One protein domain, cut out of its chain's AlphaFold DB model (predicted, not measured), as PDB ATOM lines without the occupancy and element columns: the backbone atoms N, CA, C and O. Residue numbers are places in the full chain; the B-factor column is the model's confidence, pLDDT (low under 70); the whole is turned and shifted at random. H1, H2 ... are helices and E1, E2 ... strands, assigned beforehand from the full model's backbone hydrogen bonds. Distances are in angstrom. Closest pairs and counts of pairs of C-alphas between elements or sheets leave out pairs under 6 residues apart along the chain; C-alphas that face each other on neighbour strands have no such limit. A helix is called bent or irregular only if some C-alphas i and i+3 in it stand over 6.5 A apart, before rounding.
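AT A GLANCE: This is residues 16 to 143 of the 502 residues of the protein "AGAP006407-PA-like protein" of Anopheles sinensis (UniProt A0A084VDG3). A twisted sheet of five parallel strands forms the middle layer of a three-layer slab, with helices H2 and H3 side by side on one face and H1 alone on the other. At the edge where E2 lies, the sheet is less tidy: E2 is a short strand between two long loops, residues 45 to 58 and 62 to 74. The printed part has 128 residues, with three named helices and five named strands in the order H1 E1 E2 E3 H2 E4 H3 E5; the sheet's order is E2 E1 E3 E4 E5, and the class is mixed, helices and strands. The whole is compact, with a radius of gyration of the C-alphas of 14.0 A, and rounded, spanning 37 by 33 by 31 A.

HOW THE PARTS SIT: In the sheet, inner strand E3, residues 75 to 82, has E1, residues 39 to 44, and E4, residues 104 to 110, as parallel neighbours. N 41 and O 76 are 2.8 A apart, and N 79 and O 106 are 2.7 A apart, both within hydrogen-bond range. The edge strands are E2, residues 59 to 61, beside E1, with N 60 to O 42 at 2.8 A, and E5, residues 137 to 142, beside E4, with N 140 to O 107 at 2.7 A. H2, residues 83 to 94, is over E3 at a height over the sheet of 9.2 A. H3, residues 115 to 131, is on the same face, over E4 and E5 at 9.5 A; its closest C-alphas to E5 are Val 122 and Val 139, 6.8 A. H2 and H3 touch at a shallow tilt of 18 degrees, the same way; their closest C-alphas are Glu 83 and Ala 121, 6.8 A. On the opposite face H1, residues 16 to 31, is over E3 and E4 at 9.3 A and runs along the strands, at 12 degrees to E3 on the local plane. H1 is apart from H2 and H3. E3, H2, E4 and E4, H3, E5 are strand-helix-strand units, parallel neighbour strands joined through a helix, each with a right-handed crossover. Of the O i to N i+4 pairs, 11 of 12 in H1, 6 of 8 in H2 and 11 of 13 in H3 are within hydrogen-bond range.

IN THESE COORDINATES: H1 begins at C-alpha 16, (131.151, 128.682, 295.950), and is 23.6 A long. E3, the longest strand, measures 21.6 A from C-alpha 75, (151.040, 122.891, 283.448); E4 measures 19.3 A. H3, the longest helix, measures 25.2 A. H2 and H3 are irregular: C-alphas 84 and 87, and C-alphas 116 and 119, are each 7.1 A apart. E5 ends at C-alpha 142, (127.652, 124.421, 286.595).

THE WHOLE: The two C-alphas farthest apart are those of Pro 33 and Gly 113, 39.4 A. The printed part has no cut. The links E1 to E2 and E2 to E3 are long, with 14 and 13 residues. The mean pLDDT of the printed part is 71.3; 49 residues are under 70, among them residues 29 to 36 and 45 to 69.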
ATOM      1  N   THR A  16     130.215 128.582 294.819       46.78
ATOM      2  CA  THR A  16     131.151 128.682 295.950       46.78
ATOM      3  C   THR A  16     132.050 127.456 296.104       46.78
ATOM      4  O   THR A  16     133.165 127.597 296.586       46.78
ATOM      5  N   ILE A  17     131.622 126.270 295.655       54.06
ATOM      6  CA  ILE A  17     132.421 125.037 295.790       54.06
ATOM      7  C   ILE A  17     133.427 124.883 294.623       54.06
ATOM      8  O   ILE A  17     134.383 124.115 294.705       54.06
ATOM      9  N   LYS A  18     133.270 125.641 293.527       63.47
ATOM     10  CA  LYS A  18     134.169 125.559 292.362       63.47
ATOM     11  C   LYS A  18     135.591 126.035 292.641       63.47
ATOM     12  O   LYS A  18     136.527 125.382 292.188       63.47
ATOM     13  N   GLU A  19     135.763 127.150 293.345       67.88
ATOM     14  CA  GLU A  19     137.098 127.717 293.586       67.88
ATOM     15  C   GLU A  19     137.913 126.838 294.533       67.88
ATOM     16  O   GLU A  19     139.036 126.469 294.199       67.88
ATOM     17  N   GLU A  20     137.300 126.398 295.634       68.62
ATOM     18  CA  GLU A  20     137.918 125.482 296.597       68.62
ATOM     19  C   GLU A  20     138.334 124.161 295.933       68.62
ATOM     20  O   GLU A  20     139.395 123.612 296.220       68.62
ATOM     21  N   VAL A  21     137.546 123.654 294.980       68.56
ATOM     22  CA  VAL A  21     137.914 122.436 294.252       68.56
ATOM     23  C   VAL A  21     138.986 122.646 293.208       68.56
ATOM     24  O   VAL A  21     139.831 121.768 293.056       68.56
ATOM     25  N   ILE A  22     139.000 123.779 292.511       70.25
ATOM     26  CA  ILE A  22     140.115 124.107 291.621       70.25
ATOM     27  C   ILE A  22     141.409 124.230 292.433       70.25
ATOM     28  O   ILE A  22     142.436 123.715 291.999       70.25
ATOM     29  N   GLU A  23     141.358 124.849 293.614       75.50
ATOM     30  CA  GLU A  23     142.503 124.987 294.516       75.50
ATOM     31  C   GLU A  23     142.963 123.636 295.077       75.50
ATOM     32  O   GLU A  23     144.153 123.323 295.042       75.50
ATOM     33  N   ASN A  24     142.028 122.784 295.502       74.19
ATOM     34  CA  ASN A  24     142.343 121.429 295.946       74.19
ATOM     35  C   ASN A  24     142.942 120.594 294.809       74.19
ATOM     36  O   ASN A  24     143.993 119.997 295.009       74.19
ATOM     37  N   LEU A  25     142.356 120.622 293.605       69.31
ATOM     38  CA  LEU A  25     142.899 119.959 292.411       69.31
ATOM     39  C   LEU A  25     144.292 120.475 292.055       69.31
ATOM     40  O   LEU A  25     145.151 119.686 291.673       69.31
ATOM     41  N   ALA A  26     144.522 121.781 292.164       71.19
ATOM     42  CA  ALA A  26     145.822 122.388 291.927       71.19
ATOM     43  C   ALA A  26     146.862 121.903 292.941       71.19
ATOM     44  O   ALA A  26     147.936 121.456 292.541       71.19
ATOM     45  N   ASN A  27     146.532 121.931 294.233       71.31
ATOM     46  CA  ASN A  27     147.399 121.440 295.304       71.31
ATOM     47  C   ASN A  27     147.708 119.951 295.134       71.31
ATOM     48  O   ASN A  27     148.854 119.518 295.247       71.31
ATOM     49  N   ASP A  28     146.693 119.171 294.813       70.00
ATOM     50  CA  ASP A  28     146.794 117.745 294.572       70.00
ATOM     51  C   ASP A  28     147.649 117.414 293.348       70.00
ATOM     52  O   ASP A  28     148.506 116.528 293.394       70.00
ATOM     53  N   ALA A  29     147.457 118.143 292.251       65.56
ATOM     54  CA  ALA A  29     148.220 117.943 291.034       65.56
ATOM     55  C   ALA A  29     149.675 118.423 291.184       65.56
ATOM     56  O   ALA A  29     150.568 117.804 290.610       65.56
ATOM     57  N   PHE A  30     149.926 119.453 292.002       69.94
ATOM     58  CA  PHE A  30     151.268 119.928 292.362       69.94
ATOM     59  C   PHE A  30     152.015 118.939 293.269       69.94
ATOM     60  O   PHE A  30     153.215 118.720 293.113       69.94
ATOM     61  N   ASN A  31     151.299 118.304 294.200       67.62
ATOM     62  CA  ASN A  31     151.860 117.320 295.129       67.62
ATOM     63  C   ASN A  31     151.890 115.892 294.554       67.62
ATOM     64  O   ASN A  31     152.450 114.983 295.174       67.62
ATOM     65  N   SER A  32     151.292 115.670 293.380       61.78
ATOM     66  CA  SER A  32     151.230 114.356 292.753       61.78
ATOM     67  C   SER A  32     152.601 113.935 292.216       61.78
ATOM     68  O   SER A  32     153.153 114.594 291.336       61.78
ATOM     69  N   PRO A  33     153.143 112.773 292.624       52.31
ATOM     70  CA  PRO A  33     154.392 112.259 292.060       52.31
ATOM     71  C   PRO A  33     154.251 111.832 290.587       52.31
ATOM     72  O   PRO A  33     155.254 111.559 289.933       52.31
ATOM     73  N   LEU A  34     153.017 111.734 290.073       47.34
ATOM     74  CA  LEU A  34     152.708 111.333 288.696       47.34
ATOM     75  C   LEU A  34     152.677 112.515 287.727       47.34
ATOM     76  O   LEU A  34     152.897 112.329 286.530       47.34
ATOM     77  N   HIS A  35     152.396 113.716 288.228       56.69
ATOM     78  CA  HIS A  35     152.286 114.912 287.416       56.69
ATOM     79  C   HIS A  35     153.309 115.913 287.928       56.69
ATOM     80  O   HIS A  35     153.149 116.501 288.986       56.69
ATOM     81  N   SER A  36     154.390 116.109 287.177       66.00
ATOM     82  CA  SER A  36     155.432 117.081 287.504       66.00
ATOM     83  C   SER A  36     154.965 118.520 287.271       66.00
ATOM     84  O   SER A  36     155.730 119.286 286.699       66.00
ATOM     85  N   ILE A  37     153.726 118.876 287.640       73.94
ATOM     86  CA  ILE A  37     153.127 120.182 287.349       73.94
ATOM     87  C   ILE A  37     153.910 121.267 288.080       73.94
ATOM     88  O   ILE A  37     154.040 121.256 289.297       73.94
ATOM     89  N   ARG A  38     154.446 122.209 287.307       79.00
ATOM     90  CA  ARG A  38     155.230 123.351 287.788       79.00
ATOM     91  C   ARG A  38     154.472 124.662 287.678       79.00
ATOM     92  O   ARG A  38     154.882 125.646 288.282       79.00
ATOM     93  N   GLN A  39     153.431 124.695 286.853       81.50
ATOM     94  CA  GLN A  39     152.744 125.919 286.466       81.50
ATOM     95  C   GLN A  39     151.237 125.697 286.500       81.50
ATOM     96  O   GLN A  39     150.746 124.635 286.124       81.50
ATOM     97  N   ILE A  40     150.497 126.709 286.938       80.38
ATOM     98  CA  ILE A  40     149.038 126.715 286.883       80.38
ATOM     99  C   ILE A  40     148.637 127.991 286.152       80.38
ATOM    100  O   ILE A  40     149.049 129.085 286.534       80.38
ATOM    101  N   TYR A  41     147.858 127.844 285.089       81.94
ATOM    102  CA  TYR A  41     147.364 128.944 284.275       81.94
ATOM    103  C   TYR A  41     145.850 128.994 284.342       81.94
ATOM    104  O   TYR A  41     145.183 127.962 284.261       81.94
ATOM    105  N   ARG A  42     145.307 130.205 284.417       81.44
ATOM    106  CA  ARG A  42     143.878 130.437 284.220       81.44
ATOM    107  C   ARG A  42     143.657 131.125 282.885       81.44
ATOM    108  O   ARG A  42     144.338 132.095 282.571       81.44
ATOM    109  N   VAL A  43     142.706 130.624 282.115       81.62
ATOM    110  CA  VAL A  43     142.327 131.144 280.807       81.62
ATOM    111  C   VAL A  43     140.857 131.525 280.884       81.62
ATOM    112  O   VAL A  43     140.004 130.647 281.008       81.62
ATOM    113  N   ASN A  44     140.566 132.823 280.837       78.69
ATOM    114  CA  ASN A  44     139.200 133.333 280.754       78.69
ATOM    115  C   ASN A  44     138.950 133.841 279.328       78.69
ATOM    116  O   ASN A  44     139.749 134.595 278.779       78.69
ATOM    117  N   ASP A  45     137.830 133.418 278.749       68.88
ATOM    118  CA  ASP A  45     137.356 133.885 277.440       68.88
ATOM    119  C   ASP A  45     136.537 135.190 277.532       68.88
ATOM    120  O   ASP A  45     136.384 135.917 276.555       68.88
ATOM    121  N   ARG A  46     136.025 135.529 278.723       62.41
ATOM    122  CA  ARG A  46     135.377 136.823 278.965       62.41
ATOM    123  C   ARG A  46     136.399 137.820 279.489       62.41
ATOM    124  O   ARG A  46     137.066 137.527 280.478       62.41
ATOM    125  N   GLY A  47     136.413 139.020 278.912       55.12
ATOM    126  CA  GLY A  47     137.088 140.224 279.425       55.12
ATOM    127  C   GLY A  47     136.623 140.693 280.810       55.12
ATOM    128  O   GLY A  47     136.887 141.823 281.220       55.12
ATOM    129  N   ASP A  48     135.916 139.834 281.544       50.72
ATOM    130  CA  ASP A  48     135.538 140.051 282.922       50.72
ATOM    131  C   ASP A  48     136.813 139.957 283.765       50.72
ATOM    132  O   ASP A  48     137.308 138.877 284.103       50.72
ATOM    133  N   ALA A  49     137.362 141.126 284.092       43.88
ATOM    134  CA  ALA A  49     138.383 141.309 285.111       43.88
ATOM    135  C   ALA A  49     137.803 140.943 286.493       43.88
ATOM    136  O   ALA A  49     137.515 141.806 287.323       43.88
ATOM    137  N   GLU A  50     137.569 139.653 286.740       48.12
ATOM    138  CA  GLU A  50     137.167 139.148 288.050       48.12
ATOM    139  C   GLU A  50     138.329 139.334 289.039       48.12
ATOM    140  O   GLU A  50     139.333 138.627 289.008       48.12
ATOM    141  N   LYS A  51     138.166 140.297 289.950       46.81
ATOM    142  CA  LYS A  51     139.094 140.669 291.034       46.81
ATOM    143  C   LYS A  51     139.150 139.664 292.206       46.81
ATOM    144  O   LYS A  51     139.453 140.080 293.321       46.81
ATOM    145  N   HIS A  52     138.758 138.399 292.039       47.22
ATOM    146  CA  HIS A  52     138.451 137.526 293.193       47.22
ATOM    147  C   HIS A  52     139.297 136.265 293.359       47.22
ATOM    148  O   HIS A  52     139.259 135.684 294.436       47.22
ATOM    149  N   PHE A  53     140.163 135.917 292.407       43.62
ATOM    150  CA  PHE A  53     141.286 135.047 292.756       43.62
ATOM    151  C   PHE A  53     142.402 135.924 293.306       43.62
ATOM    152  O   PHE A  53     142.817 136.876 292.644       43.62
ATOM    153  N   GLY A  54     142.863 135.628 294.524       47.81
ATOM    154  CA  GLY A  54     144.046 136.273 295.094       47.81
ATOM    155  C   GLY A  54     145.205 136.266 294.091       47.81
ATOM    156  O   GLY A  54     145.260 135.402 293.217       47.81
ATOM    157  N   GLU A  55     146.116 137.231 294.214       50.41
ATOM    158  CA  GLU A  55     147.220 137.604 293.301       50.41
ATOM    159  C   GLU A  55     148.226 136.480 292.912       50.41
ATOM    160  O   GLU A  55     149.312 136.751 292.409       50.41
ATOM    161  N   LEU A  56     147.898 135.210 293.147       50.78
ATOM    162  CA  LEU A  56     148.782 134.049 293.121       50.78
ATOM    163  C   LEU A  56     148.811 133.280 291.789       50.78
ATOM    164  O   LEU A  56     149.772 132.548 291.561       50.78
ATOM    165  N   LEU A  57     147.815 133.421 290.902       55.81
ATOM    166  CA  LEU A  57     147.766 132.665 289.639       55.81
ATOM    167  C   LEU A  57     147.918 133.563 288.399       55.81
ATOM    168  O   LEU A  57     147.110 134.475 288.197       55.81
ATOM    169  N   PRO A  58     148.901 133.301 287.514       61.22
ATOM    170  CA  PRO A  58     149.034 134.039 286.265       61.22
ATOM    171  C   PRO A  58     147.814 133.781 285.369       61.22
ATOM    172  O   PRO A  58     147.530 132.652 284.961       61.22
ATOM    173  N   THR A  59     147.085 134.855 285.063       63.88
ATOM    174  CA  THR A  59     145.909 134.809 284.188       63.88
ATOM    175  C   THR A  59     146.335 135.101 282.753       63.88
ATOM    176  O   THR A  59     146.948 136.129 282.471       63.88
ATOM    177  N   ILE A  60     146.008 134.195 281.836       66.69
ATOM    178  CA  ILE A  60     146.170 134.382 280.395       66.69
ATOM    179  C   ILE A  60     144.844 134.934 279.880       66.69
ATOM    180  O   ILE A  60     143.861 134.203 279.758       66.69
ATOM    181  N   ASN A  61     144.813 136.236 279.605       60.50
ATOM    182  CA  ASN A  61     143.651 136.857 278.988       60.50
ATOM    183  C   ASN A  61     143.712 136.623 277.471       60.50
ATOM    184  O   ASN A  61     144.696 136.994 276.828       60.50
ATOM    185  N   LEU A  62     142.695 135.967 276.906       59.59
ATOM    186  CA  LEU A  62     142.642 135.618 275.480       59.59
ATOM    187  C   LEU A  62     141.872 136.644 274.637       59.59
ATOM    188  O   LEU A  62     141.395 136.306 273.558       59.59
ATOM    189  N   GLU A  63     141.759 137.898 275.080       52.41
ATOM    190  CA  GLU A  63     141.167 138.960 274.257       52.41
ATOM    191  C   GLU A  63     141.974 139.150 272.953       52.41
ATOM    192  O   GLU A  63     143.015 139.805 272.919       52.41
ATOM    193  N   GLY A  64     141.497 138.530 271.867       55.91
ATOM    194  CA  GLY A  64     142.100 138.548 270.529       55.91
ATOM    195  C   GLY A  64     142.709 137.212 270.075       55.91
ATOM    196  O   GLY A  64     142.705 136.206 270.778       55.91
ATOM    197  N   VAL A  65     143.260 137.185 268.853       46.06
ATOM    198  CA  VAL A  65     144.020 136.038 268.308       46.06
ATOM    199  C   VAL A  65     145.398 135.984 268.982       46.06
ATOM    200  O   VAL A  65     146.434 136.211 268.358       46.06
ATOM    201  N   CYS A  66     145.432 135.752 270.290       49.09
ATOM    202  CA  CYS A  66     146.678 135.710 271.039       49.09
ATOM    203  C   CYS A  66     147.309 134.320 270.924       49.09
ATOM    204  O   CYS A  66     146.800 133.323 271.434       49.09
ATOM    205  N   ARG A  67     148.458 134.266 270.242       53.91
ATOM    206  CA  ARG A  67     149.430 133.186 270.406       53.91
ATOM    207  C   ARG A  67     150.143 133.423 271.730       53.91
ATOM    208  O   ARG A  67     150.798 134.451 271.887       53.91
ATOM    209  N   THR A  68     150.059 132.480 272.657       59.12
ATOM    210  CA  THR A  68     150.993 132.433 273.784       59.12
ATOM    211  C   THR A  68     152.405 132.282 273.211       59.12
ATOM    212  O   THR A  68     152.714 131.290 272.550       59.12
ATOM    213  N   SER A  69     153.248 133.306 273.373       62.69
ATOM    214  CA  SER A  69     154.613 133.333 272.820       62.69
ATOM    215  C   SER A  69     155.581 132.422 273.578       62.69
ATOM    216  O   SER A  69     156.698 132.197 273.117       62.69
ATOM    217  N   TRP A  70     155.154 131.889 274.722       71.12
ATOM    218  CA  TRP A  70     155.929 131.002 275.575       71.12
ATOM    219  C   TRP A  70     155.445 129.544 275.498       71.12
ATOM    220  O   TRP A  70     154.239 129.300 275.378       71.12
ATOM    221  N   PRO A  71     156.376 128.577 275.588       80.75
ATOM    222  CA  PRO A  71     156.055 127.160 275.700       80.75
ATOM    223  C   PRO A  71     155.341 126.856 277.021       80.75
ATOM    224  O   PRO A  71     155.754 127.324 278.081       80.75
ATOM    225  N   ILE A  72     154.289 126.045 276.955       80.69
ATOM    226  CA  ILE A  72     153.575 125.513 278.113       80.69
ATOM    227  C   ILE A  72     154.052 124.076 278.333       80.69
ATOM    228  O   ILE A  72     153.855 123.196 277.488       80.69
ATOM    229  N   GLU A  73     154.666 123.846 279.488       81.44
ATOM    230  CA  GLU A  73     155.193 122.555 279.917       81.44
ATOM    231  C   GLU A  73     154.772 122.295 281.351       81.44
ATOM    232  O   GLU A  73     154.881 123.188 282.187       81.44
ATOM    233  N   ASN A  74     154.385 121.053 281.664       81.94
ATOM    234  CA  ASN A  74     154.102 120.668 283.046       81.94
ATOM    235  C   ASN A  74     153.073 121.596 283.708       81.94
ATOM    236  O   ASN A  74     153.328 122.146 284.782       81.94
ATOM    237  N   ALA A  75     151.953 121.840 283.039       84.06
ATOM    238  CA  ALA A  75     151.040 122.891 283.448       84.06
ATOM    239  C   ALA A  75     149.631 122.366 283.697       84.06
ATOM    240  O   ALA A  75     149.098 121.591 282.908       84.06
ATOM    241  N   MET A  76     148.997 122.844 284.759       84.31
ATOM    242  CA  MET A  76     147.551 122.774 284.903       84.31
ATOM    243  C   MET A  76     146.943 124.018 284.261       84.31
ATOM    244  O   MET A  76     147.357 125.132 284.563       84.31
ATOM    245  N   ILE A  77     145.976 123.853 283.367       86.06
ATOM    246  CA  ILE A  77     145.321 124.966 282.680       86.06
ATOM    247  C   ILE A  77     143.838 124.905 282.993       86.06
ATOM    248  O   ILE A  77     143.151 123.980 282.568       86.06
ATOM    249  N   VAL A  78     143.345 125.904 283.711       86.19
ATOM    250  CA  VAL A  78     141.923 126.075 283.993       86.19
ATOM    251  C   VAL A  78     141.334 126.984 282.923       86.19
ATOM    252  O   VAL A  78     141.613 128.180 282.896       86.19
ATOM    253  N   VAL A  79     140.551 126.415 282.016       86.38
ATOM    254  CA  VAL A  79     139.931 127.099 280.882       86.38
ATOM    255  C   VAL A  79     138.461 127.346 281.184       86.38
ATOM    256  O   VAL A  79     137.662 126.416 281.146       86.38
ATOM    257  N   ARG A  80     138.092 128.599 281.442       86.25
ATOM    258  CA  ARG A  80     136.698 129.018 281.601       86.25
ATOM    259  C   ARG A  80     136.170 129.559 280.281       86.25
ATOM    260  O   ARG A  80     136.693 130.537 279.745       86.25
ATOM    261  N   THR A  81     135.157 128.902 279.736       86.31
ATOM    262  CA  THR A  81     134.751 129.101 278.339       86.31
ATOM    263  C   THR A  81     133.284 128.735 278.109       86.31
ATOM    264  O   THR A  81     132.629 128.131 278.961       86.31
ATOM    265  N   THR A  82     132.765 129.109 276.943       84.38
ATOM    266  CA  THR A  82     131.450 128.673 276.463       84.38
ATOM    267  C   THR A  82     131.617 127.512 275.485       84.38
ATOM    268  O   THR A  82     132.680 127.345 274.886       84.38
ATOM    269  N   GLU A  83     130.557 126.733 275.260       81.00
ATOM    270  CA  GLU A  83     130.568 125.641 274.273       81.00
ATOM    271  C   GLU A  83     131.032 126.122 272.881       81.00
ATOM    272  O   GLU A  83     131.839 125.462 272.228       81.00
ATOM    273  N   SER A  84     130.595 127.312 272.453       83.00
ATOM    274  CA  SER A  84     130.937 127.883 271.143       83.00
ATOM    275  C   SER A  84     132.387 128.350 271.010       83.00
ATOM    276  O   SER A  84     132.922 128.353 269.901       83.00
ATOM    277  N   SER A  85     133.027 128.764 272.105       84.62
ATOM    278  CA  SER A  85     134.378 129.339 272.071       84.62
ATOM    279  C   SER A  85     135.473 128.350 272.454       84.62
ATOM    280  O   SER A  85     136.629 128.543 272.064       84.62
ATOM    281  N   PHE A  86     135.121 127.243 273.118       82.69
ATOM    282  CA  PHE A  86     136.084 126.250 273.585       82.69
ATOM    283  C   PHE A  86     137.020 125.754 272.483       82.69
ATOM    284  O   PHE A  86     138.228 125.650 272.690       82.69
ATOM    285  N   GLY A  87     136.481 125.475 271.293       79.25
ATOM    286  CA  GLY A  87     137.281 124.950 270.191       79.25
ATOM    287  C   GLY A  87     138.389 125.897 269.734       79.25
ATOM    288  O   GLY A  87     139.506 125.452 269.474       79.25
ATOM    289  N   ILE A  88     138.101 127.199 269.705       83.31
ATOM    290  CA  ILE A  88     139.056 128.246 269.318       83.31
ATOM    291  C   ILE A  88     140.114 128.416 270.413       83.31
ATOM    292  O   ILE A  88     141.313 128.443 270.121       83.31
ATOM    293  N   VAL A  89     139.681 128.473 271.676       84.19
ATOM    294  CA  VAL A  89     140.568 128.586 272.843       84.19
ATOM    295  C   VAL A  89     141.531 127.401 272.906       84.19
ATOM    296  O   VAL A  89     142.744 127.587 273.013       84.19
ATOM    297  N   LEU A  90     141.009 126.182 272.761       82.38
ATOM    298  CA  LEU A  90     141.812 124.968 272.782       82.38
ATOM    299  C   LEU A  90     142.786 124.909 271.605       82.38
ATOM    300  O   LEU A  90     143.934 124.504 271.780       82.38
ATOM    301  N   GLU A  91     142.363 125.320 270.407       81.62
ATOM    302  CA  GLU A  91     143.260 125.362 269.256       81.62
ATOM    303  C   GLU A  91     144.442 126.304 269.503       81.62
ATOM    304  O   GLU A  91     145.583 125.931 269.218       81.62
ATOM    305  N   ASN A  92     144.189 127.491 270.055       82.19
ATOM    306  CA  ASN A  92     145.237 128.463 270.345       82.19
ATOM    307  C   ASN A  92     146.185 127.970 271.443       82.19
ATOM    308  O   ASN A  92     147.398 128.033 271.250       82.19
ATOM    309  N   LEU A  93     145.655 127.396 272.526       83.06
ATOM    310  CA  LEU A  93     146.468 126.817 273.600       83.06
ATOM    311  C   LEU A  93     147.311 125.635 273.110       83.06
ATOM    312  O   LEU A  93     148.503 125.563 273.401       83.06
ATOM    313  N   SER A  94     146.725 124.746 272.301       81.44
ATOM    314  CA  SER A  94     147.412 123.543 271.811       81.44
ATOM    315  C   SER A  94     148.649 123.845 270.964       81.44
ATOM    316  O   SER A  94     149.553 123.019 270.896       81.44
ATOM    317  N   LYS A  95     148.721 125.035 270.351       82.00
ATOM    318  CA  LYS A  95     149.892 125.483 269.580       82.00
ATOM    319  C   LYS A  95     151.101 125.797 270.466       82.00
ATOM    320  O   LYS A  95     152.212 125.844 269.948       82.00
ATOM    321  N   SER A  96     150.895 126.009 271.764       82.25
ATOM    322  CA  SER A  96     151.955 126.329 272.726       82.25
ATOM    323  C   SER A  96     152.301 125.173 273.661       82.25
ATOM    324  O   SER A  96     153.212 125.316 274.470       82.25
ATOM    325  N   PHE A  97     151.618 124.031 273.566       82.88
ATOM    326  CA  PHE A  97     151.959 122.850 274.358       82.88
ATOM    327  C   PHE A  97     153.233 122.213 273.814       82.88
ATOM    328  O   PHE A  97     153.280 121.814 272.652       82.88
ATOM    329  N   VAL A  98     154.258 122.095 274.657       78.56
ATOM    330  CA  VAL A  98     155.476 121.356 274.290       78.56
ATOM    331  C   VAL A  98     155.307 119.870 274.574       78.56
ATOM    332  O   VAL A  98     155.697 119.037 273.763       78.56
ATOM    333  N   ASP A  99     154.682 119.536 275.707       75.94
ATOM    334  CA  ASP A  99     154.433 118.159 276.130       75.94
ATOM    335  C   ASP A  99     152.992 118.005 276.622       75.94
ATOM    336  O   ASP A  99     152.662 118.276 277.778       75.94
ATOM    337  N   VAL A 100     152.127 117.578 275.703       73.81
ATOM    338  CA  VAL A 100     150.680 117.446 275.904       73.81
ATOM    339  C   VAL A 100     150.341 116.438 277.014       73.81
ATOM    340  O   VAL A 100     149.310 116.572 277.673       73.81
ATOM    341  N   GLU A 101     151.213 115.462 277.285       66.12
ATOM    342  CA  GLU A 101     150.978 114.467 278.338       66.12
ATOM    343  C   GLU A 101     151.143 115.044 279.745       66.12
ATOM    344  O   GLU A 101     150.558 114.528 280.700       66.12
ATOM    345  N   LYS A 102     151.915 116.124 279.888       75.25
ATOM    346  CA  LYS A 102     152.158 116.784 281.178       75.25
ATOM    347  C   LYS A 102     151.267 118.003 281.400       75.25
ATOM    348  O   LYS A 102     151.459 118.725 282.377       75.25
ATOM    349  N   VAL A 103     150.308 118.234 280.506       79.06
ATOM    350  CA  VAL A 103     149.307 119.288 280.649       79.06
ATOM    351  C   VAL A 103     148.027 118.689 281.228       79.06
ATOM    352  O   VAL A 103     147.488 117.725 280.683       79.06
ATOM    353  N   PHE A 104     147.538 119.260 282.329       81.00
ATOM    354  CA  PHE A 104     146.236 118.929 282.905       81.00
ATOM    355  C   PHE A 104     145.239 120.038 282.583       81.00
ATOM    356  O   PHE A 104     145.368 121.149 283.092       81.00
ATOM    357  N   VAL A 105     144.255 119.770 281.725       83.25
ATOM    358  CA  VAL A 105     143.278 120.792 281.318       83.25
ATOM    359  C   VAL A 105     142.001 120.649 282.138       83.25
ATOM    360  O   VAL A 105     141.292 119.656 282.016       83.25
ATOM    361  N   VAL A 106     141.672 121.650 282.947       84.00
ATOM    362  CA  VAL A 106     140.378 121.758 283.626       84.00
ATOM    363  C   VAL A 106     139.499 122.710 282.832       84.00
ATOM    364  O   VAL A 106     139.811 123.888 282.729       84.00
ATOM    365  N   VAL A 107     138.410 122.227 282.252       83.62
ATOM    366  CA  VAL A 107     137.481 123.039 281.463       83.62
ATOM    367  C   VAL A 107     136.289 123.407 282.333       83.62
ATOM    368  O   VAL A 107     135.525 122.525 282.692       83.62
ATOM    369  N   ASP A 108     136.112 124.683 282.662       84.88
ATOM    370  CA  ASP A 108     134.899 125.209 283.293       84.88
ATOM    371  C   ASP A 108     133.936 125.722 282.213       84.88
ATOM    372  O   ASP A 108     134.136 126.796 281.638       84.88
ATOM    373  N   LEU A 109     132.909 124.924 281.909       84.62
ATOM    374  CA  LEU A 109     131.882 125.249 280.922       84.62
ATOM    375  C   LEU A 109     130.698 125.988 281.533       84.62
ATOM    376  O   LEU A 109     129.963 125.449 282.369       84.62
ATOM    377  N   ASP A 110     130.457 127.184 280.997       82.88
ATOM    378  CA  ASP A 110     129.219 127.936 281.184       82.88
ATOM    379  C   ASP A 110     128.167 127.464 280.162       82.88
ATOM    380  O   ASP A 110     128.176 127.868 278.995       82.88
ATOM    381  N   LEU A 111     127.276 126.562 280.589       78.06
ATOM    382  CA  LEU A 111     126.135 126.110 279.790       78.06
ATOM    383  C   LEU A 111     124.912 126.960 280.129       78.06
ATOM    384  O   LEU A 111     124.152 126.653 281.051       78.06
ATOM    385  N   GLN A 112     124.695 128.026 279.363       78.19
ATOM    386  CA  GLN A 112     123.523 128.880 279.539       78.19
ATOM    387  C   GLN A 112     122.233 128.134 279.144       78.19
ATOM    388  O   GLN A 112     121.875 128.040 277.974       78.19
ATOM    389  N   GLY A 113     121.514 127.608 280.140       67.94
ATOM    390  CA  GLY A 113     120.073 127.334 280.047       67.94
ATOM    391  C   GLY A 113     119.622 126.023 279.389       67.94
ATOM    392  O   GLY A 113     118.427 125.874 279.148       67.94
ATOM    393  N   ALA A 114     120.508 125.057 279.117       70.00
ATOM    394  CA  ALA A 114     120.124 123.781 278.494       70.00
ATOM    395  C   ALA A 114     120.792 122.558 279.164       70.00
ATOM    396  O   ALA A 114     121.772 122.032 278.633       70.00
ATOM    397  N   PRO A 115     120.263 122.048 280.296       68.06
ATOM    398  CA  PRO A 115     120.848 120.902 281.007       68.06
ATOM    399  C   PRO A 115     120.942 119.637 280.138       68.06
ATOM    400  O   PRO A 115     121.903 118.883 280.248       68.06
ATOM    401  N   ASN A 116     120.013 119.451 279.195       75.38
ATOM    402  CA  ASN A 116     119.999 118.296 278.287       75.38
ATOM    403  C   ASN A 116     121.147 118.301 277.256       75.38
ATOM    404  O   ASN A 116     121.327 117.316 276.547       75.38
ATOM    405  N   ARG A 117     121.907 119.400 277.133       76.12
ATOM    406  CA  ARG A 117     123.075 119.488 276.241       76.12
ATOM    407  C   ARG A 117     124.395 119.163 276.930       76.12
ATOM    408  O   ARG A 117     125.396 119.027 276.237       76.12
ATOM    409  N   LEU A 118     124.404 119.012 278.256       76.44
ATOM    410  CA  LEU A 118     125.630 118.794 279.023       76.44
ATOM    411  C   LEU A 118     126.391 117.553 278.550       76.44
ATOM    412  O   LEU A 118     127.578 117.657 278.268       76.44
ATOM    413  N   GLU A 119     125.720 116.407 278.411       74.69
ATOM    414  CA  GLU A 119     126.384 115.165 277.988       74.69
ATOM    415  C   GLU A 119     126.989 115.292 276.584       74.69
ATOM    416  O   GLU A 119     128.155 114.962 276.384       74.69
ATOM    417  N   LEU A 120     126.239 115.865 275.636       77.69
ATOM    418  CA  LEU A 120     126.702 116.081 274.261       77.69
ATOM    419  C   LEU A 120     127.889 117.051 274.195       77.69
ATOM    420  O   LEU A 120     128.843 116.804 273.458       77.69
ATOM    421  N   ALA A 121     127.853 118.139 274.969       77.25
ATOM    422  CA  ALA A 121     128.929 119.125 275.011       77.25
ATOM    423  C   ALA A 121     130.192 118.547 275.666       77.25
ATOM    424  O   ALA A 121     131.292 118.707 275.139       77.25
ATOM    425  N   VAL A 122     130.043 117.833 276.786       76.94
ATOM    426  CA  VAL A 122     131.156 117.170 277.480       76.94
ATOM    427  C   VAL A 122     131.776 116.092 276.586       76.94
ATOM    428  O   VAL A 122     133.002 116.023 276.487       76.94
ATOM    429  N   GLU A 123     130.964 115.308 275.870       75.00
ATOM    430  CA  GLU A 123     131.446 114.329 274.894       75.00
ATOM    431  C   GLU A 123     132.190 114.998 273.733       75.00
ATOM    432  O   GLU A 123     133.308 114.590 273.410       75.00
ATOM    433  N   ALA A 124     131.629 116.056 273.140       77.31
ATOM    434  CA  ALA A 124     132.274 116.793 272.054       77.31
ATOM    435  C   ALA A 124     133.634 117.364 272.488       77.31
ATOM    436  O   ALA A 124     134.633 117.221 271.780       77.31
ATOM    437  N   ILE A 125     133.698 117.947 273.684       77.69
ATOM    438  CA  ILE A 125     134.916 118.524 274.265       77.69
ATOM    439  C   ILE A 125     135.947 117.450 274.574       77.69
ATOM    440  O   ILE A 125     137.119 117.602 274.221       77.69
ATOM    441  N   GLY A 126     135.511 116.336 275.156       72.62
ATOM    442  CA  GLY A 126     136.369 115.188 275.402       72.62
ATOM    443  C   GLY A 126     136.945 114.616 274.108       72.62
ATOM    444  O   GLY A 126     138.150 114.386 274.026       72.62
ATOM    445  N   GLN A 127     136.135 114.482 273.052       70.00
ATOM    446  CA  GLN A 127     136.609 114.063 271.729       70.00
ATOM    447  C   GLN A 127     137.608 115.064 271.126       70.00
ATOM    448  O   GLN A 127     138.587 114.648 270.501       70.00
ATOM    449  N   MET A 128     137.397 116.370 271.308       74.06
ATOM    450  CA  MET A 128     138.321 117.404 270.831       74.06
ATOM    451  C   MET A 128     139.669 117.359 271.553       74.06
ATOM    452  O   MET A 128     140.708 117.336 270.889       74.06
ATOM    453  N   LEU A 129     139.659 117.308 272.888       73.75
ATOM    454  CA  LEU A 129     140.858 117.178 273.723       73.75
ATOM    455  C   LEU A 129     141.621 115.896 273.377       73.75
ATOM    456  O   LEU A 129     142.833 115.919 273.153       73.75
ATOM    457  N   PHE A 130     140.885 114.801 273.214       68.81
ATOM    458  CA  PHE A 130     141.430 113.503 272.859       68.81
ATOM    459  C   PHE A 130     142.100 113.488 271.478       68.81
ATOM    460  O   PHE A 130     143.236 113.034 271.352       68.81
ATOM    461  N   ARG A 131     141.455 114.042 270.440       68.75
ATOM    462  CA  ARG A 131     142.043 114.161 269.088       68.75
ATOM    463  C   ARG A 131     143.330 114.989 269.068       68.75
ATOM    464  O   ARG A 131     144.130 114.846 268.148       68.75
ATOM    465  N   ARG A 132     143.515 115.862 270.059       70.25
ATOM    466  CA  ARG A 132     144.718 116.685 270.251       70.25
ATOM    467  C   ARG A 132     145.773 116.001 271.130       70.25
ATOM    468  O   ARG A 132     146.822 116.588 271.363       70.25
ATOM    469  N   GLY A 133     145.507 114.783 271.602       64.69
ATOM    470  CA  GLY A 133     146.405 113.999 272.446       64.69
ATOM    471  C   GLY A 133     146.427 114.408 273.920       64.69
ATOM    472  O   GLY A 133     147.296 113.951 274.658       64.69
ATOM    473  N   ILE A 134     145.479 115.241 274.367       75.06
ATOM    474  CA  ILE A 134     145.342 115.643 275.772       75.06
ATOM    475  C   ILE A 134     144.554 114.557 276.492       75.06
ATOM    476  O   ILE A 134     143.338 114.442 276.346       75.06
ATOM    477  N   LEU A 135     145.267 113.733 277.256       66.94
ATOM    478  CA  LEU A 135     144.685 112.596 277.974       66.94
ATOM    479  C   LEU A 135     144.307 112.935 279.419       66.94
ATOM    480  O   LEU A 135     143.479 112.242 280.008       66.94
ATOM    481  N   ASN A 136     144.896 113.994 279.979       76.31
ATOM    482  CA  ASN A 136     144.664 114.426 281.351       76.31
ATOM    483  C   ASN A 136     143.789 115.684 281.324       76.31
ATOM    484  O   ASN A 136     144.287 116.801 281.178       76.31
ATOM    485  N   TYR A 137     142.475 115.510 281.432       78.25
ATOM    486  CA  TYR A 137     141.550 116.633 281.513       78.25
ATOM    487  C   TYR A 137     140.396 116.360 282.471       78.25
ATOM    488  O   TYR A 137     140.050 115.214 282.757       78.25
ATOM    489  N   CYS A 138     139.798 117.439 282.960       78.50
ATOM    490  CA  CYS A 138     138.599 117.435 283.778       78.50
ATOM    491  C   CYS A 138     137.623 118.451 283.187       78.50
ATOM    492  O   CYS A 138     138.030 119.558 282.854       78.50
ATOM    493  N   VAL A 139     136.351 118.088 283.042       76.62
ATOM    494  CA  VAL A 139     135.315 119.014 282.575       76.62
ATOM    495  C   VAL A 139     134.379 119.310 283.739       76.62
ATOM    496  O   VAL A 139     133.685 118.426 284.235       76.62
ATOM    497  N   LEU A 140     134.387 120.560 284.182       79.56
ATOM    498  CA  LEU A 140     133.490 121.125 285.173       79.56
ATOM    499  C   LEU A 140     132.344 121.820 284.435       79.56
ATOM    500  O   LEU A 140     132.565 122.598 283.511       79.56
ATOM    501  N   SER A 141     131.109 121.579 284.856       73.25
ATOM    502  CA  SER A 141     129.967 122.370 284.404       73.25
ATOM    503  C   SER A 141     129.111 122.741 285.603       73.25
ATOM    504  O   SER A 141     128.811 121.885 286.432       73.25
ATOM    505  N   ALA A 142     128.737 124.019 285.704       63.72
ATOM    506  CA  ALA A 142     127.652 124.421 286.595       63.72
ATOM    507  C   ALA A 142     126.377 124.480 285.771       63.72
ATOM    508  O   ALA A 142     126.259 125.308 284.870       63.72
ATOM    509  N   THR A 143     125.399 123.654 286.120       58.59
ATOM    510  CA  THR A 143     124.026 123.920 285.699       58.59
ATOM    511  C   THR A 143     123.398 124.817 286.757       58.59
ATOM    512  O   THR A 143     123.231 124.416 287.904       58.59
TER     513      THR A 143